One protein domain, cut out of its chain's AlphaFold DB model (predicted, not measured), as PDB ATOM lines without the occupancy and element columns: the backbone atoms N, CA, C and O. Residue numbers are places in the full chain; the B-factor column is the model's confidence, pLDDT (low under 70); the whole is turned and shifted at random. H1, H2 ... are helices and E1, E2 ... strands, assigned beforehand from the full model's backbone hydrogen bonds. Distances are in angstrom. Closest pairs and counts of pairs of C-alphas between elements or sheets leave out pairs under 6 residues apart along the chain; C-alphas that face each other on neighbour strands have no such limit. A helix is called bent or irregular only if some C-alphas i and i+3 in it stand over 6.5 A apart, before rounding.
ATOM      1  N   TYR A 341     182.025 259.237 133.565       82.31
ATOM      2  CA  TYR A 341     181.698 258.148 132.644       82.31
ATOM      3  C   TYR A 341     180.725 258.615 131.549       82.31
ATOM      4  O   TYR A 341     179.874 259.477 131.791       82.31
ATOM      5  N   PRO A 342     180.861 258.095 130.315       80.38
ATOM      6  CA  PRO A 342     179.976 258.447 129.214       80.38
ATOM      7  C   PRO A 342     178.590 257.823 129.418       80.38
ATOM      8  O   PRO A 342     178.469 256.629 129.674       80.38
ATOM      9  N   MET A 343     177.538 258.623 129.249       80.12
ATOM     10  CA  MET A 343     176.144 258.203 129.467       80.12
ATOM     11  C   MET A 343     175.489 257.571 128.224       80.12
ATOM     12  O   MET A 343     174.297 257.282 128.228       80.12
ATOM     13  N   GLY A 344     176.240 257.382 127.132       77.75
ATOM     14  CA  GLY A 344     175.734 256.790 125.882       77.75
ATOM     15  C   GLY A 344     174.750 257.667 125.093       77.75
ATOM     16  O   GLY A 344     174.271 257.245 124.045       77.75
ATOM     17  N   SER A 345     174.465 258.883 125.564       80.50
ATOM     18  CA  SER A 345     173.644 259.885 124.877       80.50
ATOM     19  C   SER A 345     174.455 261.103 124.432       80.50
ATOM     20  O   SER A 345     175.632 261.254 124.763       80.50
ATOM     21  N   THR A 346     173.817 261.984 123.667       84.31
ATOM     22  CA  THR A 346     174.328 263.310 123.322       84.31
ATOM     23  C   THR A 346     174.028 264.323 124.425       84.31
ATOM     24  O   THR A 346     172.993 264.273 125.095       84.31
ATOM     25  N   THR A 347     174.949 265.259 124.617       83.94
ATOM     26  CA  THR A 347     174.821 266.383 125.541       83.94
ATOM     27  C   THR A 347     173.635 267.253 125.148       83.94
ATOM     28  O   THR A 347     173.375 267.468 123.969       83.94
ATOM     29  N   ARG A 348     172.893 267.768 126.130       84.06
ATOM     30  CA  ARG A 348     171.770 268.681 125.878       84.06
ATOM     31  C   ARG A 348     172.212 270.133 126.001       84.06
ATOM     32  O   ARG A 348     173.059 270.459 126.827       84.06
ATOM     33  N   CYS A 349     171.602 270.999 125.199       84.06
ATOM     34  CA  CYS A 349     171.769 272.442 125.326       84.06
ATOM     35  C   CYS A 349     171.325 272.929 126.717       84.06
ATOM     36  O   CYS A 349     170.337 272.440 127.264       84.06
ATOM     37  N   VAL A 350     172.012 273.934 127.261       82.56
ATOM     38  CA  VAL A 350     171.694 274.539 128.571       82.56
ATOM     39  C   VAL A 350     171.109 275.949 128.468       82.56
ATOM     40  O   VAL A 350     171.047 276.670 129.458       82.56
ATOM     41  N   CYS A 351     170.622 276.354 127.291       79.44
ATOM     42  CA  CYS A 351     170.038 277.687 127.088       79.44
ATOM     43  C   CYS A 351     168.802 277.972 127.954       79.44
ATOM     44  O   CYS A 351     168.468 279.127 128.199       79.44
ATOM     45  N   LYS A 352     168.101 276.925 128.400       79.50
ATOM     46  CA  LYS A 352     167.005 276.986 129.370       79.50
ATOM     47  C   LYS A 352     166.946 275.679 130.166       79.50
ATOM     48  O   LYS A 352     167.314 274.635 129.612       79.50
ATOM     49  N   PRO A 353     166.461 275.695 131.422       76.12
ATOM     50  CA  PRO A 353     166.260 274.474 132.198       76.12
ATOM     51  C   PRO A 353     165.428 273.452 131.407       76.12
ATOM     52  O   PRO A 353     164.354 273.778 130.904       76.12
ATOM     53  N   GLY A 354     165.941 272.228 131.256       74.00
ATOM     54  CA  GLY A 354     165.240 271.142 130.559       74.00
ATOM     55  C   GLY A 354     165.163 271.268 129.031       74.00
ATOM     56  O   GLY A 354     164.253 270.701 128.425       74.00
ATOM     57  N   CYS A 355     166.081 271.993 128.382       81.31
ATOM     58  CA  CYS A 355     166.109 272.056 126.921       81.31
ATOM     59  C   CYS A 355     166.287 270.661 126.281       81.31
ATOM     60  O   CYS A 355     167.083 269.841 126.740       81.31
ATOM     61  N   GLN A 356     165.531 270.392 125.211       81.06
ATOM     62  CA  GLN A 356     165.519 269.093 124.524       81.06
ATOM     63  C   GLN A 356     166.437 269.033 123.295       81.06
ATOM     64  O   GLN A 356     166.555 267.979 122.673       81.06
ATOM     65  N   VAL A 357     167.092 270.140 122.937       81.94
ATOM     66  CA  VAL A 357     168.011 270.167 121.795       81.94
ATOM     67  C   VAL A 357     169.287 269.406 122.145       81.94
ATOM     68  O   VAL A 357     169.965 269.727 123.122       81.94
ATOM     69  N   GLN A 358     169.594 268.400 121.330       83.25
ATOM     70  CA  GLN A 358     170.799 267.585 121.432       83.25
ATOM     71  C   GLN A 358     171.968 268.266 120.712       83.25
ATOM     72  O   GLN A 358     171.820 268.761 119.595       83.25
ATOM     73  N   LEU A 359     173.128 268.287 121.358       82.69
ATOM     74  CA  LEU A 359     174.396 268.786 120.836       82.69
ATOM     75  C   LEU A 359     175.191 267.626 120.231       82.69
ATOM     76  O   LEU A 359     175.049 266.483 120.659       82.69
ATOM     77  N   GLN A 360     176.080 267.904 119.275       80.56
ATOM     78  CA  GLN A 360     176.983 266.893 118.703       80.56
ATOM     79  C   GLN A 360     178.183 266.579 119.616       80.56
ATOM     80  O   GLN A 360     179.305 266.406 119.153       80.56
ATOM     81  N   GLU A 361     177.948 266.516 120.923       79.69
ATOM     82  CA  GLU A 361     178.938 266.127 121.920       79.69
ATOM     83  C   GLU A 361     178.392 264.971 122.755       79.69
ATOM     84  O   GLU A 361     177.188 264.920 123.018       79.69
ATOM     85  N   PRO A 362     179.239 264.025 123.176       80.19
ATOM     86  CA  PRO A 362     178.832 262.967 124.088       80.19
ATOM     87  C   PRO A 362     178.497 263.535 125.472       80.19
ATOM     88  O   PRO A 362     179.237 264.349 126.019       80.19
ATOM     89  N   SER A 363     177.396 263.069 126.062       83.94
ATOM     90  CA  SER A 363     177.039 263.404 127.441       83.94
ATOM     91  C   SER A 363     177.866 262.591 128.432       83.94
ATOM     92  O   SER A 363     177.984 261.367 128.294       83.94
ATOM     93  N   TYR A 364     178.357 263.262 129.468       83.75
ATOM     94  CA  TYR A 364     179.119 262.665 130.558       83.75
ATOM     95  C   TYR A 364     178.408 262.887 131.892       83.75
ATOM     96  O   TYR A 364     177.816 263.943 132.110       83.75
ATOM     97  N   HIS A 365     178.503 261.908 132.792       82.00
ATOM     98  CA  HIS A 365     178.160 262.081 134.203       82.00
ATOM     99  C   HIS A 365     179.446 262.223 135.009       82.00
ATOM    100  O   HIS A 365     180.336 261.375 134.914       82.00
ATOM    101  N   ILE A 366     179.556 263.310 135.772       83.50
ATOM    102  CA  ILE A 366     180.674 263.545 136.689       83.50
ATOM    103  C   ILE A 366     180.363 262.793 137.983       83.50
ATOM    104  O   ILE A 366     179.313 263.023 138.579       83.50
ATOM    105  N   LEU A 367     181.263 261.905 138.409       80.31
ATOM    106  CA  LEU A 367     181.062 261.081 139.600       80.31
ATOM    107  C   LEU A 367     180.989 261.956 140.857       80.31
ATOM    108  O   LEU A 367     181.937 262.667 141.197       80.31
ATOM    109  N   THR A 368     179.861 261.871 141.554       81.62
ATOM    110  CA  THR A 368     179.640 262.495 142.862       81.62
ATOM    111  C   THR A 368     180.226 261.631 143.988       81.62
ATOM    112  O   THR A 368     180.535 260.459 143.760       81.62
ATOM    113  N   PRO A 369     180.388 262.152 145.221       80.12
ATOM    114  CA  PRO A 369     180.846 261.353 146.363       80.12
ATOM    115  C   PRO A 369     180.020 260.080 146.599       80.12
ATOM    116  O   PRO A 369     180.589 259.036 146.913       80.12
ATOM    117  N   ASP A 370     178.707 260.147 146.371       82.25
ATOM    118  CA  ASP A 370     177.806 258.998 146.499       82.25
ATOM    119  C   ASP A 370     178.056 257.960 145.401       82.25
ATOM    120  O   ASP A 370     178.087 256.761 145.680       82.25
ATOM    121  N   ASP A 371     178.323 258.403 144.167       82.31
ATOM    122  CA  ASP A 371     178.728 257.499 143.088       82.31
ATOM    123  C   ASP A 371     180.061 256.825 143.437       82.31
ATOM    124  O   ASP A 371     180.207 255.609 143.340       82.31
ATOM    125  N   LEU A 372     181.046 257.597 143.897       80.81
ATOM    126  CA  LEU A 372     182.359 257.071 144.275       80.81
ATOM    127  C   LEU A 372     182.240 256.014 145.383       80.81
ATOM    128  O   LEU A 372     182.918 254.988 145.313       80.81
ATOM    129  N   ALA A 373     181.342 256.221 146.351       78.88
ATOM    130  CA  ALA A 373     181.019 255.241 147.381       78.88
ATOM    131  C   ALA A 373     180.320 253.997 146.804       78.88
ATOM    132  O   ALA A 373     180.737 252.877 147.103       78.88
ATOM    133  N   TYR A 374     179.318 254.177 145.936       80.88
ATOM    134  CA  TYR A 374     178.604 253.084 145.262       80.88
ATOM    135  C   TYR A 374     179.548 252.185 144.450       80.88
ATOM    136  O   TYR A 374     179.455 250.960 144.506       80.88
ATOM    137  N   TRP A 375     180.505 252.783 143.738       77.44
ATOM    138  CA  TRP A 375     181.507 252.070 142.941       77.44
ATOM    139  C   TRP A 375     182.733 251.608 143.758       77.44
ATOM    140  O   TRP A 375     183.653 251.010 143.195       77.44
ATOM    141  N   GLY A 376     182.777 251.868 145.072       78.50
ATOM    142  CA  GLY A 376     183.866 251.448 145.963       78.50
ATOM    143  C   GLY A 376     185.223 252.104 145.664       78.50
ATOM    144  O   GLY A 376     186.274 251.488 145.860       78.50
ATOM    145  N   ILE A 377     185.227 253.334 145.141       78.25
ATOM    146  CA  ILE A 377     186.439 254.063 144.755       78.25
ATOM    147  C   ILE A 377     186.968 254.859 145.957       78.25
ATOM    148  O   ILE A 377     186.548 255.986 146.217       78.25
ATOM    149  N   THR A 378     187.937 254.277 146.670       76.94
ATOM    150  CA  THR A 378     188.619 254.905 147.817       76.94
ATOM    151  C   THR A 378     189.436 256.140 147.415       76.94
ATOM    152  O   THR A 378     189.874 256.257 146.268       76.94
ATOM    153  N   GLU A 379     189.699 257.052 148.358       74.31
ATOM    154  CA  GLU A 379     190.491 258.272 148.108       74.31
ATOM    155  C   GLU A 379     191.886 257.972 147.527       74.31
ATOM    156  O   GLU A 379     192.337 258.651 146.603       74.31
ATOM    157  N   GLU A 380     192.542 256.900 147.986       72.62
ATOM    158  CA  GLU A 380     193.819 256.433 147.423       72.62
ATOM    159  C   GLU A 380     193.692 256.055 145.941       72.62
ATOM    160  O   GLU A 380     194.545 256.411 145.122       72.62
ATOM    161  N   ARG A 381     192.599 255.380 145.567       72.31
ATOM    162  CA  ARG A 381     192.325 254.973 144.184       72.31
ATOM    163  C   ARG A 381     191.988 256.172 143.299       72.31
ATOM    164  O   ARG A 381     192.409 256.203 142.145       72.31
ATOM    165  N   GLN A 382     191.312 257.190 143.833       72.50
ATOM    166  CA  GLN A 382     191.082 258.455 143.125       72.50
ATOM    167  C   GLN A 382     192.403 259.179 142.840       72.50
ATOM    168  O   GLN A 382     192.626 259.634 141.718       72.50
ATOM    169  N   GLN A 383     193.319 259.233 143.812       72.25
ATOM    170  CA  GLN A 383     194.641 259.831 143.609       72.25
ATOM    171  C   GLN A 383     195.488 259.062 142.586       72.25
ATOM    172  O   GLN A 383     196.211 259.687 141.813       72.25
ATOM    173  N   GLN A 384     195.399 257.728 142.545       70.88
ATOM    174  CA  GLN A 384     196.072 256.917 141.524       70.88
ATOM    175  C   GLN A 384     195.505 257.170 140.119       70.88
ATOM    176  O   GLN A 384     196.276 257.342 139.178       70.88
ATOM    177  N   LEU A 385     194.178 257.262 139.979       70.25
ATOM    178  CA  LEU A 385     193.519 257.565 138.704       70.25
ATOM    179  C   LEU A 385     193.862 258.978 138.198       70.25
ATOM    180  O   LEU A 385     194.137 259.144 137.011       70.25
ATOM    181  N   LYS A 386     193.945 259.977 139.093       68.94
ATOM    182  CA  LYS A 386     194.351 261.356 138.754       68.94
ATOM    183  C   LYS A 386     195.814 261.482 138.307       68.94
ATOM    184  O   LYS A 386     196.138 262.387 137.548       68.94
ATOM    185  N   ARG A 387     196.708 260.588 138.754       66.56
ATOM    186  CA  ARG A 387     198.136 260.586 138.366       66.56
ATOM    187  C   ARG A 387     198.395 259.968 136.980       66.56
ATOM    188  O   ARG A 387     199.507 260.096 136.475       66.56
TER     189      ARG A 387
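Overview. This is residues 341 to 387 of the 396 residues of an uncharacterized protein of Caenorhabditis remanei (UniProt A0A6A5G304). A bent hairpin of two antiparallel strands, E1 and E2, makes one end of a long, thin shape; the loop residues 350 to 355 stick out at its turn, and two short helices, H1 and H2, are strung one after the other beyond its open end. The helices do not cover the hairpin, and they are apart from each other. The printed part has 47 residues with two named strands and two named helices, in the order E1, E2, H1, H2; the two-strand sheet has the order E1 - E2, and the class is mixed, helices and strands. It is only just extended, close to loose, with a radius of gyration of the C-alphas of 14.4 A, and it spans 39 by 20 by 17 A, only just elongated.

Arrangement. The sheet is formed by E1, residues 341 to 348, and E2, residues 358 to 366, which are antiparallel neighbours and a hairpin, with 141 degrees between their directions. Both strands bend: E1 by 89 degrees at residue 344 and E2 by 88 degrees at residue 361. The C-alphas of Thr 347 and Ser 363 face each other at 4.2 A. N 341 and O 365 are within hydrogen-bond range at 3.0 A, and so are N 359 and O 347 at 2.7 A. A tight link of 2 residues joins E2 to H1, residues 369 to 374. H1 is apart from E1. A tight link of 4 residues joins H1 to H2, residues 379 to 386, yet these two helices are apart. H2 is also apart from E1 and from E2. In H1 and H2 every O i to N i+4 pair is within hydrogen-bond range.

Along the chain. E2, the longest strand by residues, measures 18.6 A from C-alpha 358 at (170.799, 267.585, 121.432) to C-alpha 366. E1 measures 16.0 A from its first to its last C-alpha and begins with C-alpha 341 at (181.698, 258.148, 132.644). H1 measures 8.6 A between the C-alphas of Pro 369 and Tyr 374. H2, the longest helix by residues, measures 10.6 A between the C-alphas of Glu 379 and Lys 386, and ends with C-alpha 386 at (194.351, 261.356, 138.754).

Size, cuts and confidence. The two C-alphas farthest apart are those of Val 357 and Glu 380, at 38.9 A. The printed part has no cut, and no link is long; the link from E1 to E2, 9 residues, is short, and its residues 350 to 355 stand free. The mean pLDDT of the printed part is 79.0, and confidence is low, under 70, at residues 386 to 387.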